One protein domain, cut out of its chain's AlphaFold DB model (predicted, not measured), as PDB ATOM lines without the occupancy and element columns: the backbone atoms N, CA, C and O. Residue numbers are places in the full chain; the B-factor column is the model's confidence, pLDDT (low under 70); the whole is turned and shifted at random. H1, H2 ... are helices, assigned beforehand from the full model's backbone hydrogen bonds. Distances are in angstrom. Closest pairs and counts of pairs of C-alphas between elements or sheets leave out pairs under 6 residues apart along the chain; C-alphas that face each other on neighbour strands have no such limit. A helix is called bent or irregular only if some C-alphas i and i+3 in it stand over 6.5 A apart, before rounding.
ATOM      1  N   LYS A   4      27.235  16.540 -36.624       90.19
ATOM      2  CA  LYS A   4      26.208  15.613 -36.120       90.19
ATOM      3  C   LYS A   4      25.408  16.191 -34.954       90.19
ATOM      4  O   LYS A   4      24.199  15.991 -34.895       90.19
ATOM      5  N   GLU A   5      26.057  16.924 -34.051       92.94
ATOM      6  CA  GLU A   5      25.369  17.611 -32.949       92.94
ATOM      7  C   GLU A   5      24.431  18.706 -33.476       92.94
ATOM      8  O   GLU A   5      23.299  18.786 -33.007       92.94
ATOM      9  N   ILE A   6      24.843  19.466 -34.505       93.00
ATOM     10  CA  ILE A   6      23.985  20.462 -35.179       93.00
ATOM     11  C   ILE A   6      22.733  19.799 -35.765       93.00
ATOM     12  O   ILE A   6      21.632  20.326 -35.615       93.00
ATOM     13  N   ILE A   7      22.874  18.636 -36.409       94.44
ATOM     14  CA  ILE A   7      21.727  17.903 -36.963       94.44
ATOM     15  C   ILE A   7      20.777  17.439 -35.861       94.44
ATOM     16  O   ILE A   7      19.567  17.640 -35.960       94.44
ATOM     17  N   VAL A   8      21.301  16.844 -34.790       94.94
ATOM     18  CA  VAL A   8      20.469  16.405 -33.661       94.94
ATOM     19  C   VAL A   8      19.736  17.593 -33.034       94.94
ATOM     20  O   VAL A   8      18.536  17.497 -32.767       94.94
ATOM     21  N   GLU A   9      20.420  18.722 -32.845       95.50
ATOM     22  CA  GLU A   9      19.816  19.955 -32.341       95.50
ATOM     23  C   GLU A   9      18.706  20.460 -33.266       95.50
ATOM     24  O   GLU A   9      17.592  20.671 -32.789       95.50
ATOM     25  N   LEU A  10      18.953  20.541 -34.579       95.38
ATOM     26  CA  LEU A  10      17.950  20.924 -35.575       95.38
ATOM     27  C   LEU A  10      16.675  20.095 -35.414       95.38
ATOM     28  O   LEU A  10      15.592  20.638 -35.199       95.38
ATOM     29  N   PHE A  11      16.790  18.770 -35.506       95.69
ATOM     30  CA  PHE A  11      15.624  17.893 -35.450       95.69
ATOM     31  C   PHE A  11      14.904  17.985 -34.099       95.69
ATOM     32  O   PHE A  11      13.673  17.939 -34.063       95.69
ATOM     33  N   ASN A  12      15.623  18.177 -32.992       95.69
ATOM     34  CA  ASN A  12      15.007  18.412 -31.686       95.69
ATOM     35  C   ASN A  12      14.238  19.739 -31.642       95.69
ATOM     36  O   ASN A  12      13.080  19.748 -31.214       95.69
ATOM     37  N   SER A  13      14.815  20.830 -32.153       94.44
ATOM     38  CA  SER A  13      14.156  22.138 -32.246       94.44
ATOM     39  C   SER A  13      12.895  22.093 -33.110       94.44
ATOM     40  O   SER A  13      11.896  22.723 -32.769       94.44
ATOM     41  N   LEU A  14      12.885  21.278 -34.171       93.25
ATOM     42  CA  LEU A  14      11.707  21.065 -35.023       93.25
ATOM     43  C   LEU A  14      10.679  20.080 -34.425       93.25
ATOM     44  O   LEU A  14       9.636  19.803 -35.027       93.25
ATOM     45  N   ARG A  15      10.938  19.540 -33.225       94.38
ATOM     46  CA  ARG A  15      10.146  18.470 -32.588       94.38
ATOM     47  C   ARG A  15      10.013  17.243 -33.503       94.38
ATOM     48  O   ARG A  15       8.919  16.699 -33.686       94.38
ATOM     49  N   LEU A  16      11.132  16.864 -34.108       94.19
ATOM     50  CA  LEU A  16      11.336  15.761 -35.047       94.19
ATOM     51  C   LEU A  16      12.576  14.921 -34.672       94.19
ATOM     52  O   LEU A  16      13.102  14.184 -35.496       94.19
ATOM     53  N   GLY A  17      13.031  14.986 -33.414       94.25
ATOM     54  CA  GLY A  17      14.234  14.280 -32.942       94.25
ATOM     55  C   GLY A  17      14.254  12.779 -33.254       94.25
ATOM     56  O   GLY A  17      15.310  12.223 -33.544       94.25
ATOM     57  N   HIS A  18      13.081  12.140 -33.292       93.75
ATOM     58  CA  HIS A  18      12.921  10.711 -33.575       93.75
ATOM     59  C   HIS A  18      13.349  10.275 -34.988       93.75
ATOM     60  O   HIS A  18      13.657   9.100 -35.162       93.75
ATOM     61  N   VAL A  19      13.391  11.174 -35.982       94.00
ATOM     62  CA  VAL A  19      13.870  10.839 -37.341       94.00
ATOM     63  C   VAL A  19      15.345  11.184 -37.565       94.00
ATOM     64  O   VAL A  19      15.925  10.741 -38.550       94.00
ATOM     65  N   SER A  20      15.985  11.923 -36.651       94.94
ATOM     66  CA  SER A  20      17.361  12.421 -36.829       94.94
ATOM     67  C   SER A  20      18.393  11.316 -37.086       94.94
ATOM     68  O   SER A  20      19.274  11.468 -37.931       94.94
ATOM     69  N   SER A  21      18.264  10.175 -36.403       94.31
ATOM     70  CA  SER A  21      19.185   9.044 -36.538       94.31
ATOM     71  C   SER A  21      19.154   8.413 -37.929       94.31
ATOM     72  O   SER A  21      20.197   7.969 -38.399       94.31
ATOM     73  N   ALA A  22      17.994   8.409 -38.596       94.69
ATOM     74  CA  ALA A  22      17.839   7.875 -39.946       94.69
ATOM     75  C   ALA A  22      18.563   8.740 -40.988       94.69
ATOM     76  O   ALA A  22      19.228   8.218 -41.875       94.69
ATOM     77  N   PHE A  23      18.501  10.066 -40.847       95.31
ATOM     78  CA  PHE A  23      19.262  10.975 -41.707       95.31
ATOM     79  C   PHE A  23      20.770  10.775 -41.525       95.31
ATOM     80  O   PHE A  23      21.500  10.594 -42.498       95.31
ATOM     81  N   ILE A  24      21.237  10.732 -40.273       94.69
ATOM     82  CA  ILE A  24      22.664  10.574 -39.967       94.69
ATOM     83  C   ILE A  24      23.196   9.217 -40.451       94.69
ATOM     84  O   ILE A  24      24.311   9.154 -40.966       94.69
ATOM     85  N   SER A  25      22.428   8.129 -40.310       93.31
ATOM     86  CA  SER A  25      22.859   6.795 -40.754       93.31
ATOM     87  C   SER A  25      22.962   6.672 -42.276       93.31
ATOM     88  O   SER A  25      23.772   5.886 -42.762       93.31
ATOM     89  N   LEU A  26      22.192   7.473 -43.016       93.81
ATOM     90  CA  LEU A  26      22.244   7.572 -44.476       93.81
ATOM     91  C   LEU A  26      23.294   8.571 -44.984       93.81
ATOM     92  O   LEU A  26      23.427   8.758 -46.190       93.81
ATOM     93  N   GLY A  27      24.064   9.184 -44.083       93.00
ATOM     94  CA  GLY A  27      25.154  10.090 -44.434       93.00
ATOM     95  C   GLY A  27      24.756  11.562 -44.551       93.00
ATOM     96  O   GLY A  27      25.611  12.369 -44.896       93.00
ATOM     97  N   TYR A  28      23.516  11.936 -44.213       93.38
ATOM     98  CA  TYR A  28      23.112  13.342 -44.081       93.38
ATOM     99  C   TYR A  28      23.589  13.896 -42.731       93.38
ATOM    100  O   TYR A  28      22.803  14.136 -41.811       93.38
ATOM    101  N   ASP A  29      24.906  14.025 -42.578       90.56
ATOM    102  CA  ASP A  29      25.554  14.408 -41.325       90.56
ATOM    103  C   ASP A  29      26.003  15.876 -41.270       90.56
ATOM    104  O   ASP A  29      26.603  16.293 -40.275       90.56
ATOM    105  N   ARG A  30      25.654  16.672 -42.292       90.62
ATOM    106  CA  ARG A  30      25.838  18.129 -42.337       90.62
ATOM    107  C   ARG A  30      24.523  18.845 -42.566       90.62
ATOM    108  O   ARG A  30      23.650  18.373 -43.291       90.62
ATOM    109  N   LEU A  31      24.404  20.046 -42.007       91.44
ATOM    110  CA  LEU A  31      23.182  20.834 -42.143       91.44
ATOM    111  C   LEU A  31      22.913  21.234 -43.595       91.44
ATOM    112  O   LEU A  31      21.765  21.232 -44.026       91.44
ATOM    113  N   GLN A  32      23.969  21.496 -44.368       88.38
ATOM    114  CA  GLN A  32      23.841  21.752 -45.800       88.38
ATOM    115  C   GLN A  32      23.184  20.581 -46.553       88.38
ATOM    116  O   GLN A  32      22.391  20.836 -47.456       88.38
ATOM    117  N   ASP A  33      23.453  19.329 -46.166       90.44
ATOM    118  CA  ASP A  33      22.861  18.148 -46.811       90.44
ATOM    119  C   ASP A  33      21.359  18.062 -46.516       90.44
ATOM    120  O   ASP A  33      20.568  17.751 -47.401       90.44
ATOM    121  N   ILE A  34      20.952  18.414 -45.290       91.75
ATOM    122  CA  ILE A  34      19.542  18.477 -44.880       91.75
ATOM    123  C   ILE A  34      18.805  19.613 -45.588       91.75
ATOM    124  O   ILE A  34      17.682  19.434 -46.042       91.75
ATOM    125  N   VAL A  35      19.425  20.785 -45.701       88.81
ATOM    126  CA  VAL A  35      18.841  21.946 -46.388       88.81
ATOM    127  C   VAL A  35      18.651  21.683 -47.887       88.81
ATOM    128  O   VAL A  35      17.736  22.228 -48.496       88.81
ATOM    129  N   CYS A  36      19.497  20.836 -48.472       85.81
ATOM    130  CA  CYS A  36      19.474  20.480 -49.889       85.81
ATOM    131  C   CYS A  36      18.868  19.114 -50.199       85.81
ATOM    132  O   CYS A  36      18.980  18.643 -51.334       85.81
ATOM    133  N   ILE A  37      18.255  18.462 -49.214       88.19
ATOM    134  CA  ILE A  37      17.719  17.126 -49.419       88.19
ATOM    135  C   ILE A  37      16.568  17.159 -50.430       88.19
ATOM    136  O   ILE A  37      15.696  18.031 -50.388       88.19
ATOM    137  N   LYS A  38      16.577  16.205 -51.364       84.19
ATOM    138  CA  LYS A  38      15.548  16.102 -52.394       84.19
ATOM    139  C   LYS A  38      14.288  15.446 -51.850       84.19
ATOM    140  O   LYS A  38      14.340  14.649 -50.915       84.19
ATOM    141  N   LYS A  39      13.152  15.740 -52.481       80.81
ATOM    142  CA  LYS A  39      11.853  15.175 -52.102       80.81
ATOM    143  C   LYS A  39      11.865  13.648 -52.111       80.81
ATOM    144  O   LYS A  39      11.341  13.050 -51.181       80.81
ATOM    145  N   GLU A  40      12.520  13.027 -53.090       84.00
ATOM    146  CA  GLU A  40      12.598  11.566 -53.209       84.00
ATOM    147  C   GLU A  40      13.346  10.933 -52.027       84.00
ATOM    148  O   GLU A  40      12.935   9.895 -51.507       84.00
ATOM    149  N   ASP A  41      14.405  11.591 -51.554       88.69
ATOM    150  CA  ASP A  41      15.168  11.139 -50.390       88.69
ATOM    151  C   ASP A  41      14.353  11.329 -49.103       88.69
ATOM    152  O   ASP A  41      14.297  10.437 -48.257       88.69
ATOM    153  N   ILE A  42      13.646  12.459 -48.962       89.56
ATOM    154  CA  ILE A  42      12.716  12.667 -47.841       89.56
ATOM    155  C   ILE A  42      11.625  11.592 -47.855       89.56
ATOM    156  O   ILE A  42      11.276  11.068 -46.799       89.56
ATOM    157  N   ASP A  43      11.088  11.256 -49.027       88.06
ATOM    158  CA  ASP A  43      10.050  10.241 -49.191       88.06
ATOM    159  C   ASP A  43      10.539   8.849 -48.772       88.06
ATOM    160  O   ASP A  43       9.766   8.087 -48.185       88.06
ATOM    161  N   ALA A  44      11.816   8.547 -49.013       89.19
ATOM    162  CA  ALA A  44      12.457   7.309 -48.584       89.19
ATOM    163  C   ALA A  44      12.732   7.266 -47.068       89.19
ATOM    164  O   ALA A  44      12.649   6.199 -46.461       89.19
ATOM    165  N   ILE A  45      13.045   8.409 -46.446       93.25
ATOM    166  CA  ILE A  45      13.415   8.488 -45.023       93.25
ATOM    167  C   ILE A  45      12.188   8.640 -44.116       93.25
ATOM    168  O   ILE A  45      12.089   8.000 -43.069       93.25
ATOM    169  N   ILE A  46      11.245   9.502 -44.500       92.81
ATOM    170  CA  ILE A  46      10.062   9.861 -43.717       92.81
ATOM    171  C   ILE A  46       8.817   9.294 -44.402       92.81
ATOM    172  O   ILE A  46       8.206   9.916 -45.274       92.81
ATOM    173  N   THR A  47       8.387   8.120 -43.947       92.00
ATOM    174  CA  THR A  47       7.217   7.426 -44.507       92.00
ATOM    175  C   THR A  47       5.885   8.052 -44.087       92.00
ATOM    176  O   THR A  47       4.917   7.997 -44.841       92.00
ATOM    177  N   ASN A  48       5.816   8.674 -42.904       92.25
ATOM    178  CA  ASN A  48       4.594   9.298 -42.396       92.25
ATOM    179  C   ASN A  48       4.336  10.662 -43.083       92.25
ATOM    180  O   ASN A  48       5.126  11.591 -42.880       92.25
ATOM    181  N   PRO A  49       3.219  10.837 -43.822       87.94
ATOM    182  CA  PRO A  49       2.932  12.076 -44.555       87.94
ATOM    183  C   PRO A  49       2.851  13.328 -43.671       87.94
ATOM    184  O   PRO A  49       3.374  14.373 -44.047       87.94
ATOM    185  N   ASN A  50       2.286  13.218 -42.465       89.38
ATOM    186  CA  ASN A  50       2.147  14.357 -41.547       89.38
ATOM    187  C   ASN A  50       3.509  14.819 -41.009       89.38
ATOM    188  O   ASN A  50       3.750  16.009 -40.812       89.38
ATOM    189  N   VAL A  51       4.416  13.870 -40.760       91.75
ATOM    190  CA  VAL A  51       5.786  14.166 -40.313       91.75
ATOM    191  C   VAL A  51       6.576  14.826 -41.441       91.75
ATOM    192  O   VAL A  51       7.303  15.784 -41.191       91.75
ATOM    193  N   LYS A  52       6.388  14.355 -42.676       88.69
ATOM    194  CA  LYS A  52       7.011  14.896 -43.886       88.69
ATOM    195  C   LYS A  52       6.577  16.330 -44.170       88.69
ATOM    196  O   LYS A  52       7.431  17.196 -44.334       88.69
ATOM    197  N   GLU A  53       5.272  16.593 -44.168       80.06
ATOM    198  CA  GLU A  53       4.731  17.942 -44.360       80.06
ATOM    199  C   GLU A  53       5.264  18.899 -43.287       80.06
ATOM    200  O   GLU A  53       5.758  19.985 -43.594       80.06
ATOM    201  N   LYS A  54       5.249  18.465 -42.019       87.50
ATOM    202  CA  LYS A  54       5.816  19.239 -40.914       87.50
ATOM    203  C   LYS A  54       7.307  19.505 -41.111       87.50
ATOM    204  O   LYS A  54       7.733  20.632 -40.892       87.50
ATOM    205  N   PHE A  55       8.088  18.497 -41.502       90.12
ATOM    206  CA  PHE A  55       9.521  18.636 -41.752       90.12
ATOM    207  C   PHE A  55       9.796  19.673 -42.842       90.12
ATOM    208  O   PHE A  55      10.529  20.622 -42.586       90.12
ATOM    209  N   LEU A  56       9.155  19.543 -44.007       84.81
ATOM    210  CA  LEU A  56       9.314  20.468 -45.130       84.81
ATOM    211  C   LEU A  56       8.935  21.900 -44.749       84.81
ATOM    212  O   LEU A  56       9.714  22.826 -44.966       84.81
ATOM    213  N   ARG A  57       7.768  22.088 -44.122       81.31
ATOM    214  CA  ARG A  57       7.326  23.411 -43.673       81.31
ATOM    215  C   ARG A  57       8.319  24.014 -42.683       81.31
ATOM    216  O   ARG A  57       8.798  25.126 -42.883       81.31
ATOM    217  N   SER A  58       8.664  23.267 -41.636       87.12
ATOM    218  CA  SER A  58       9.556  23.750 -40.586       87.12
ATOM    219  C   SER A  58      10.973  24.022 -41.091       87.12
ATOM    220  O   SER A  58      11.573  25.007 -40.672       87.12
ATOM    221  N   LEU A  59      11.497  23.216 -42.019       87.94
ATOM    222  CA  LEU A  59      12.830  23.408 -42.595       87.94
ATOM    223  C   LEU A  59      12.972  24.788 -43.252       87.94
ATOM    224  O   LEU A  59      13.985  25.458 -43.076       87.94
ATOM    225  N   TYR A  60      11.948  25.236 -43.982       83.00
ATOM    226  CA  TYR A  60      12.022  26.473 -44.760       83.00
ATOM    227  C   TYR A  60      11.482  27.718 -44.058       83.00
ATOM    228  O   TYR A  60      11.755  28.821 -44.534       83.00
ATOM    229  N   GLU A  61      10.719  27.567 -42.974       81.75
ATOM    230  CA  GLU A  61       9.996  28.673 -42.328       81.75
ATOM    231  C   GLU A  61      10.501  28.994 -40.919       81.75
ATOM    232  O   GLU A  61      10.360  30.131 -40.469       81.75
ATOM    233  N   GLU A  62      11.126  28.037 -40.229       87.50
ATOM    234  CA  GLU A  62      11.543  28.228 -38.841       87.50
ATOM    235  C   GLU A  62      12.875  28.975 -38.738       87.50
ATOM    236  O   GLU A  62      13.897  28.596 -39.318       87.50
ATOM    237  N   ARG A  63      12.889  30.007 -37.890       93.44
ATOM    238  CA  ARG A  63      14.069  30.848 -37.643       93.44
ATOM    239  C   ARG A  63      15.268  30.068 -37.113       93.44
ATOM    240  O   ARG A  63      16.409  30.394 -37.437       93.44
ATOM    241  N   VAL A  64      15.009  29.022 -36.329       94.88
ATOM    242  CA  VAL A  64      16.056  28.176 -35.743       94.88
ATOM    243  C   VAL A  64      16.906  27.482 -36.810       94.88
ATOM    244  O   VAL A  64      18.103  27.302 -36.606       94.88
ATOM    245  N   VAL A  65      16.332  27.169 -37.978       94.44
ATOM    246  CA  VAL A  65      17.073  26.537 -39.079       94.44
ATOM    247  C   VAL A  65      18.146  27.476 -39.607       94.44
ATOM    248  O   VAL A  65      19.290  27.065 -39.780       94.44
ATOM    249  N   VAL A  66      17.812  28.755 -39.803       95.56
ATOM    250  CA  VAL A  66      18.787  29.752 -40.261       95.56
ATOM    251  C   VAL A  66      19.868  29.980 -39.212       95.56
ATOM    252  O   VAL A  66      21.037  30.077 -39.568       95.56
ATOM    253  N   SER A  67      19.510  30.027 -37.927       96.00
ATOM    254  CA  SER A  67      20.486  30.156 -36.840       96.00
ATOM    255  C   SER A  67      21.523  29.032 -36.857       96.00
ATOM    256  O   SER A  67      22.726  29.303 -36.864       96.00
ATOM    257  N   LEU A  68      21.067  27.780 -36.941       95.94
ATOM    258  CA  LEU A  68      21.949  26.615 -37.017       95.94
ATOM    259  C   LEU A  68      22.738  26.582 -38.335       95.94
ATOM    260  O   LEU A  68      23.911  26.218 -38.341       95.94
ATOM    261  N   TRP A  69      22.145  27.028 -39.444       95.25
ATOM    262  CA  TRP A  69      22.812  27.085 -40.750       95.25
ATOM    263  C   TRP A  69      23.927  28.127 -40.779       95.25
ATOM    264  O   TRP A  69      25.042  27.838 -41.209       95.25
ATOM    265  N   LEU A  70      23.688  29.316 -40.229       95.00
ATOM    266  CA  LEU A  70      24.736  30.318 -40.054       95.00
ATOM    267  C   LEU A  70      25.828  29.823 -39.103       95.00
ATOM    268  O   LEU A  70      26.995  30.140 -39.320       95.00
ATOM    269  N   GLN A  71      25.490  29.030 -38.085       94.81
ATOM    270  CA  GLN A  71      26.477  28.406 -37.206       94.81
ATOM    271  C   GLN A  71      27.353  27.382 -37.928       94.81
ATOM    272  O   GLN A  71      28.575  27.462 -37.804       94.81
ATOM    273  N   ASP A  72      26.763  26.494 -38.727       93.50
ATOM    274  CA  ASP A  72      27.482  25.518 -39.560       93.50
ATOM    275  C   ASP A  72      28.440  26.210 -40.549       93.50
ATOM    276  O   ASP A  72      29.582  25.795 -40.745       93.50
ATOM    277  N   LEU A  73      28.035  27.363 -41.093       93.25
ATOM    278  CA  LEU A  73      28.872  28.189 -41.969       93.25
ATOM    279  C   LEU A  73      29.944  29.014 -41.223       93.25
ATOM    280  O   LEU A  73      30.766  29.687 -41.863       93.25
ATOM    281  N   GLY A  74      29.948  29.020 -39.888       94.69
ATOM    282  CA  GLY A  74      30.823  29.875 -39.080       94.69
ATOM    283  C   GLY A  74      30.517  31.369 -39.247       94.69
ATOM    284  O   GLY A  74      31.430  32.188 -39.341       94.69
ATOM    285  N   LEU A  75      29.233  31.713 -39.360       96.06
ATOM    286  CA  LEU A  75      28.687  33.051 -39.610       96.06
ATOM    287  C   LEU A  75      27.711  33.524 -38.515       96.06
ATOM    288  O   LEU A  75      27.059  34.551 -38.696       96.06
ATOM    289  N   SER A  76      27.625  32.834 -37.370       95.62
ATOM    290  CA  SER A  76      26.702  33.174 -36.268       95.62
ATOM    291  C   SER A  76      26.807  34.624 -35.794       95.62
ATOM    292  O   SER A  76      25.806  35.215 -35.401       95.62
ATOM    293  N   SER A  77      27.993  35.237 -35.870       96.50
ATOM    294  CA  SER A  77      28.205  36.637 -35.474       96.50
ATOM    295  C   SER A  77      27.402  37.644 -36.304       96.50
ATOM    296  O   SER A  77      27.219  38.776 -35.871       96.50
ATOM    297  N   TYR A  78      26.943  37.263 -37.501       96.69
ATOM    298  CA  TYR A  78      26.152  38.124 -38.386       96.69
ATOM    299  C   TYR A  78      24.643  37.935 -38.220       96.69
ATOM    300  O   TYR A  78      23.878  38.682 -38.827       96.69
ATOM    301  N   GLN A  79      24.210  36.966 -37.409       96.31
ATOM    302  CA  GLN A  79      22.812  36.552 -37.308       96.31
ATOM    303  C   GLN A  79      21.866  37.721 -37.020       96.31
ATOM    304  O   GLN A  79      20.934  37.947 -37.784       96.31
ATOM    305  N   GLU A  80      22.105  38.480 -35.949       95.50
ATOM    306  CA  GLU A  80      21.196  39.563 -35.547       95.50
ATOM    307  C   GLU A  80      21.101  40.664 -36.607       95.50
ATOM    308  O   GLU A  80      20.022  41.199 -36.852       95.50
ATOM    309  N   SER A  81      22.206  40.952 -37.303       95.38
ATOM    310  CA  SER A  81      22.192  41.898 -38.419       95.38
ATOM    311  C   SER A  81      21.394  41.364 -39.605       95.38
ATOM    312  O   SER A  81      20.648  42.118 -40.210       95.38
ATOM    313  N   LEU A  82      21.540  40.090 -39.969       95.81
ATOM    314  CA  LEU A  82      20.784  39.513 -41.085       95.81
ATOM    315  C   LEU A  82      19.288  39.431 -40.740       95.81
ATOM    316  O   LEU A  82      18.431  39.748 -41.565       95.81
ATOM    317  N   PHE A  83      18.961  39.091 -39.494       95.56
ATOM    318  CA  PHE A  83      17.588  39.044 -38.997       95.56
ATOM    319  C   PHE A  83      16.922  40.418 -38.938       95.56
ATOM    320  O   PHE A  83      15.734  40.507 -39.245       95.56
ATOM    321  N   SER A  84      17.655  41.490 -38.624       94.38
ATOM    322  CA  SER A  84      17.100  42.850 -38.670       94.38
ATOM    323  C   SER A  84      16.759  43.311 -40.093       94.38
ATOM    324  O   SER A  84      15.874  44.147 -40.263       94.38
ATOM    325  N   PHE A  85      17.373  42.709 -41.118       92.31
ATOM    326  CA  PHE A  85      16.995  42.867 -42.527       92.31
ATOM    327  C   PHE A  85      15.867  41.924 -42.983       92.31
ATOM    328  O   PHE A  85      15.529  41.893 -44.163       92.31
ATOM    329  N   GLY A  86      15.267  41.152 -42.073       91.75
ATOM    330  CA  GLY A  86      14.180  40.226 -42.395       91.75
ATOM    331  C   GLY A  86      14.640  38.878 -42.952       91.75
ATOM    332  O   GLY A  86      13.798  38.078 -43.360       91.75
ATOM    333  N   LEU A  87      15.945  38.580 -42.930       93.56
ATOM    334  CA  LEU A  87      16.487  37.303 -43.401       93.56
ATOM    335  C   LEU A  87      16.333  36.189 -42.353       93.56
ATOM    336  O   LEU A  87      17.315  35.645 -41.846       93.56
ATOM    337  N   THR A  88      15.095  35.893 -41.965       93.88
ATOM    338  CA  THR A  88      14.767  35.051 -40.803       93.88
ATOM    339  C   THR A  88      14.474  33.596 -41.138       93.88
ATOM    340  O   THR A  88      14.364  32.793 -40.223       93.88
ATOM    341  N   ASN A  89      14.361  33.231 -42.412       91.00
ATOM    342  CA  ASN A  89      14.054  31.868 -42.857       91.00
ATOM    343  C   ASN A  89      14.794  31.542 -44.165       91.00
ATOM    344  O   ASN A  89      15.233  32.459 -44.857       91.00
ATOM    345  N   LEU A  90      14.946  30.269 -44.543       89.94
ATOM    346  CA  LEU A  90      15.728  29.912 -45.739       89.94
ATOM    347  C   LEU A  90      15.166  30.540 -47.027       89.94
ATOM    348  O   LEU A  90      15.944  30.958 -47.883       89.94
ATOM    349  N   LYS A  91      13.836  30.693 -47.145       85.06
ATOM    350  CA  LYS A  91      13.190  31.326 -48.313       85.06
ATOM    351  C   LYS A  91      13.700  32.753 -48.548       85.06
ATOM    352  O   LYS A  91      13.943  33.137 -49.688       85.06
ATOM    353  N   SER A  92      13.929  33.513 -47.478       88.00
ATOM    354  CA  SER A  92      14.436  34.889 -47.559       88.00
ATOM    355  C   SER A  92      15.864  35.000 -48.120       88.00
ATOM    356  O   SER A  92      16.224  36.045 -48.658       88.00
ATOM    357  N   TYR A  93      16.663  33.926 -48.069       91.06
ATOM    358  CA  TYR A  93      18.044  33.924 -48.566       91.06
ATOM    359  C   TYR A  93      18.163  33.615 -50.060       91.06
ATOM    360  O   TYR A  93      19.172  33.979 -50.654       91.06
ATOM    361  N   ILE A  94      17.163  32.974 -50.678       83.88
ATOM    362  CA  ILE A  94      17.241  32.433 -52.054       83.88
ATOM    363  C   ILE A  94      17.600  33.509 -53.091       83.88
ATOM    364  O   ILE A  94      18.291  33.223 -54.066       83.88
ATOM    365  N   ASN A  95      17.179  34.752 -52.855       77.44
ATOM    366  CA  ASN A  95      17.376  35.871 -53.780       77.44
ATOM    367  C   ASN A  95      18.569  36.772 -53.422       77.44
ATOM    368  O   ASN A  95      18.748  37.823 -54.040       77.44
ATOM    369  N   LEU A  96      19.384  36.404 -52.428       87.75
ATOM    370  CA  LEU A  96      20.552  37.204 -52.072       87.75
ATOM    371  C   LEU A  96      21.608  37.149 -53.174       87.75
ATOM    372  O   LEU A  96      22.012  36.086 -53.644       87.75
ATOM    373  N   SER A  97      22.106  38.322 -53.543       85.44
ATOM    374  CA  SER A  97      23.139  38.499 -54.554       85.44
ATOM    375  C   SER A  97      24.342  39.241 -53.974       85.44
ATOM    376  O   SER A  97      24.332  39.726 -52.843       85.44
ATOM    377  N   LYS A  98      25.410  39.376 -54.766       81.94
ATOM    378  CA  LYS A  98      26.603  40.144 -54.368       81.94
ATOM    379  C   LYS A  98      26.307  41.620 -54.073       81.94
ATOM    380  O   LYS A  98      27.106  42.254 -53.388       81.94
ATOM    381  N   THR A  99      25.215  42.160 -54.611       84.19
ATOM    382  CA  THR A  99      24.822  43.571 -54.476       84.19
ATOM    383  C   THR A  99      23.740  43.794 -53.418       84.19
ATOM    384  O   THR A  99      23.360  44.939 -53.174       84.19
ATOM    385  N   SER A 100      23.269  42.727 -52.766       88.00
ATOM    386  CA  SER A 100      22.296  42.778 -51.674       88.00
ATOM    387  C   SER A 100      22.791  43.649 -50.515       88.00
ATOM    388  O   SER A 100      23.895  43.463 -49.994       88.00
ATOM    389  N   LYS A 101      21.956  44.607 -50.095       89.12
ATOM    390  CA  LYS A 101      22.258  45.531 -48.985       89.12
ATOM    391  C   LYS A 101      22.344  44.792 -47.652       89.12
ATOM    392  O   LYS A 101      23.109  45.169 -46.777       89.12
ATOM    393  N   GLU A 102      21.604  43.703 -47.525       90.44
ATOM    394  CA  GLU A 102      21.502  42.871 -46.333       90.44
ATOM    395  C   GLU A 102      22.857  42.260 -45.941       90.44
ATOM    396  O   GLU A 102      23.145  42.076 -44.761       90.44
ATOM    397  N   ILE A 103      23.723  41.989 -46.926       90.94
ATOM    398  CA  ILE A 103      25.048  41.390 -46.706       90.94
ATOM    399  C   ILE A 103      26.193  42.406 -46.784       90.94
ATOM    400  O   ILE A 103      27.356  42.027 -46.614       90.94
ATOM    401  N   SER A 104      25.907  43.696 -47.010       87.44
ATOM    402  CA  SER A 104      26.949  44.729 -47.095       87.44
ATOM    403  C   SER A 104      27.672  44.940 -45.762       87.44
ATOM    404  O   SER A 104      28.828  45.356 -45.755       87.44
ATOM    405  N   GLY A 105      27.020  44.611 -44.640       86.25
ATOM    406  CA  GLY A 105      27.608  44.638 -43.296       86.25
ATOM    407  C   GLY A 105      28.638  43.531 -43.025       86.25
ATOM    408  O   GLY A 105      29.367  43.591 -42.035       86.25
ATOM    409  N   ILE A 106      28.755  42.525 -43.898       93.81
ATOM    410  CA  ILE A 106      29.741  41.449 -43.756       93.81
ATOM    411  C   ILE A 106      31.083  41.924 -44.335       93.81
ATOM    412  O   ILE A 106      31.391  41.702 -45.505       93.81
ATOM    413  N   ALA A 107      31.914  42.568 -43.511       90.94
ATOM    414  CA  ALA A 107      33.188  43.147 -43.960       90.94
ATOM    415  C   ALA A 107      34.129  42.113 -44.619       90.94
ATOM    416  O   ALA A 107      34.700  42.361 -45.686       90.94
ATOM    417  N   SER A 108      34.243  40.920 -44.025       95.69
ATOM    418  CA  SER A 108      35.100  39.842 -44.531       95.69
ATOM    419  C   SER A 108      34.622  39.327 -45.892       95.69
ATOM    420  O   SER A 108      33.530  38.767 -46.023       95.69
ATOM    421  N   GLN A 109      35.474  39.462 -46.912       92.81
ATOM    422  CA  GLN A 109      35.205  38.923 -48.247       92.81
ATOM    423  C   GLN A 109      35.054  37.397 -48.221       92.81
ATOM    424  O   GLN A 109      34.196  36.849 -48.908       92.81
ATOM    425  N   ALA A 110      35.843  36.702 -47.395       94.88
ATOM    426  CA  ALA A 110      35.751  35.253 -47.254       94.88
ATOM    427  C   ALA A 110      34.381  34.823 -46.705       94.88
ATOM    428  O   ALA A 110      33.791  33.867 -47.209       94.88
ATOM    429  N   HIS A 111      33.850  35.557 -45.722       96.94
ATOM    430  CA  HIS A 111      32.528  35.300 -45.147       96.94
ATOM    431  C   HIS A 111      31.412  35.574 -46.153       96.94
ATOM    432  O   HIS A 111      30.545  34.720 -46.334       96.94
ATOM    433  N   ARG A 112      31.488  36.690 -46.894       94.50
ATOM    434  CA  ARG A 112      30.556  36.983 -47.994       94.50
ATOM    435  C   ARG A 112      30.553  35.881 -49.045       94.50
ATOM    436  O   ARG A 112      29.496  35.368 -49.390       94.50
ATOM    437  N   CYS A 113      31.727  35.462 -49.516       91.62
ATOM    438  CA  CYS A 113      31.840  34.387 -50.500       91.62
ATOM    439  C   CYS A 113      31.334  33.038 -49.976       91.62
ATOM    440  O   CYS A 113      30.885  32.214 -50.767       91.62
ATOM    441  N   ARG A 114      31.454  32.761 -48.673       94.12
ATOM    442  CA  ARG A 114      30.926  31.531 -48.070       94.12
ATOM    443  C   ARG A 114      29.401  31.561 -48.018       94.12
ATOM    444  O   ARG A 114      28.783  30.618 -48.498       94.12
ATOM    445  N   LEU A 115      28.821  32.658 -47.528       95.12
ATOM    446  CA  LEU A 115      27.373  32.847 -47.494       95.12
ATOM    447  C   LEU A 115      26.778  32.762 -48.900       95.12
ATOM    448  O   LEU A 115      25.880  31.971 -49.132       95.12
ATOM    449  N   LEU A 116      27.330  33.511 -49.858       91.38
ATOM    450  CA  LEU A 116      26.837  33.526 -51.237       91.38
ATOM    451  C   LEU A 116      26.931  32.158 -51.921       91.38
ATOM    452  O   LEU A 116      26.045  31.812 -52.692       91.38
ATOM    453  N   ARG A 117      27.966  31.359 -51.630       89.75
ATOM    454  CA  ARG A 117      28.047  29.975 -52.124       89.75
ATOM    455  C   ARG A 117      26.950  29.101 -51.523       89.75
ATOM    456  O   ARG A 117      26.301  28.371 -52.258       89.75
ATOM    457  N   ALA A 118      26.724  29.198 -50.216       91.88
ATOM    458  CA  ALA A 118      25.675  28.435 -49.547       91.88
ATOM    459  C   ALA A 118      24.273  28.850 -50.032       91.88
ATOM    460  O   ALA A 118      23.430  27.993 -50.274       91.88
ATOM    461  N   VAL A 119      24.054  30.151 -50.257       91.00
ATOM    462  CA  VAL A 119      22.844  30.707 -50.882       91.00
ATOM    463  C   VAL A 119      22.657  30.184 -52.300       91.00
ATOM    464  O   VAL A 119      21.556  29.786 -52.653       91.00
ATOM    465  N   GLN A 120      23.712  30.171 -53.117       84.69
ATOM    466  CA  GLN A 120      23.629  29.661 -54.482       84.69
ATOM    467  C   GLN A 120      23.225  28.184 -54.489       84.69
ATOM    468  O   GLN A 120      22.330  27.804 -55.239       84.69
ATOM    469  N   VAL A 121      23.846  27.375 -53.629       85.44
ATOM    470  CA  VAL A 121      23.499  25.960 -53.473       85.44
ATOM    471  C   VAL A 121      22.053  25.816 -52.995       85.44
ATOM    472  O   VAL A 121      21.292  25.082 -53.609       85.44
ATOM    473  N   LEU A 122      21.625  26.575 -51.981       86.81
ATOM    474  CA  LEU A 122      20.232  26.603 -51.519       86.81
ATOM    475  C   LEU A 122      19.260  26.957 -52.654       86.81
ATOM    476  O   LEU A 122      18.245  26.287 -52.821       86.81
ATOM    477  N   ALA A 123      19.573  27.980 -53.449       81.62
ATOM    478  CA  ALA A 123      18.772  28.365 -54.600       81.62
ATOM    479  C   ALA A 123      18.722  27.236 -55.635       81.62
ATOM    480  O   ALA A 123      17.658  26.958 -56.161       81.62
ATOM    481  N   GLU A 124      19.835  26.554 -55.911       77.44
ATOM    482  CA  GLU A 124      19.887  25.395 -56.809       77.44
ATOM    483  C   GLU A 124      19.108  24.182 -56.282       77.44
ATOM    484  O   GLU A 124      18.456  23.505 -57.069       77.44
ATOM    485  N   CYS A 125      19.109  23.939 -54.973       74.81
ATOM    486  CA  CYS A 125      18.337  22.868 -54.340       74.81
ATOM    487  C   CYS A 125      16.834  23.185 -54.312       74.81
ATOM    488  O   CYS A 125      16.013  22.295 -54.502       74.81
ATOM    489  N   ASN A 126      16.471  24.463 -54.159       67.81
ATOM    490  CA  ASN A 126      15.087  24.947 -54.214       67.81
ATOM    491  C   ASN A 126      14.587  25.182 -55.656       67.81
ATOM    492  O   ASN A 126      13.441  25.557 -55.878       67.81
ATOM    493  N   LYS A 127      15.417  24.925 -56.676       65.19
ATOM    494  CA  LYS A 127      14.979  24.891 -58.085       65.19
ATOM    495  C   LYS A 127      14.128  23.660 -58.419       65.19
ATOM    496  O   LYS A 127      13.955  23.368 -59.599       65.19
TER     497      LYS A 127
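What this domain is: This is residues 4 to 127 of the 267 residues of the protein "uncharacterized protein LOC116304348 isoform X2" of Actinia tenebrosa (UniProt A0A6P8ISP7). What shape do these atoms make? An elongated helical body with H6 and H3 near its middle, its two ends not set off from each other but joined broadly: H1 to H5 make the first half, here called the first lobe, and H6 to H9 the second, and across the join H6 touches H1 and H3, and H5 touches H8. H6 packs on H1 and H3 of the first lobe, and a long loop, residues 94 to 108, leads from H8 round to H9, the longest helix, which runs back toward the first lobe. What are the bare facts? The printed part has 124 residues, with nine named helices, H1 to H9 in that order, and no named strand; the class is all helix. It is compact, with a radius of gyration of the C-alphas of 14.5 A, and spans 43 by 28 by 23 A.

Where its parts are: Where do the helices of the first lobe lie? H1 is residues 4 to 13, 14.2 A long, and C-alpha 4 stands at (26.208, 15.613, -36.120). H2 is residues 17 to 25, H3 31 to 35, H4 39 to 45, and H5 49 to 61, 18.2 A long. And those of the second? H6 is residues 63 to 72, 14.6 A long, H7 76 to 84, H8 90 to 93, and H9 109 to 125, 24.1 A long, with C-alpha 125 at (18.337, 22.868, -54.340). Is any helix irregular? H2 is, with C-alphas 18 and 21 7.1 A apart, and so is H7, with C-alphas 77 and 80 7.6 A apart.

How they stand to each other: What does H1 touch? H1 and H2 form a helical hairpin at a shallow tilt of 27 degrees, with the C-alphas of Phe 11 and Gly 17 closest at 4.6 A. H1 also touches H6, opposite ways at a shallow tilt of 7 degrees; the C-alphas of Leu 10 and Val 65 are closest, 6.7 A apart. Where does H4 stand? It is close to but not clearly touching H2, Ala 22 to Ile 45 at 6.8 A between C-alphas, and H5, Ile 42 to Lys 52 at 7.3 A. What meets in the second lobe? H6, the hub, also touches H3, closest C-alphas Leu 31 and Trp 69 at 6.4 A, and forms a helical hairpin with H7 at 32 degrees, only just shallow, closest C-alphas Leu 70 and Ser 76 at 5.1 A. H5 touches H8 with residues 59 to 61 alone, closest C-alphas Tyr 60 and Leu 90 at 5.1 A, while H9 is close to but not clearly touching H8, Tyr 93 to Val 119 at 6.2 A between C-alphas. How do the backbones pair? Every O i to N i+4 pair is within hydrogen-bond range in H1, H3, H4, H5, H6 and H9, against 3 of 5 in H7 and 2 of 5 in H2, where 4 of 6 O i to N i+3 pairs are; H8 is too short for an O i to N i+4 pair.

The domain as a whole: How far does it reach? The two C-alphas farthest apart are those of Asn 48 and Ala 107, at 44.3 A. Is it broken, and which links are long? The printed part has no cut; the link from H8 to H9, 15 residues, is long, and the other links are tight. Where is confidence low? The mean pLDDT of the printed part is 90.4, and residues 126 to 127 are under 70.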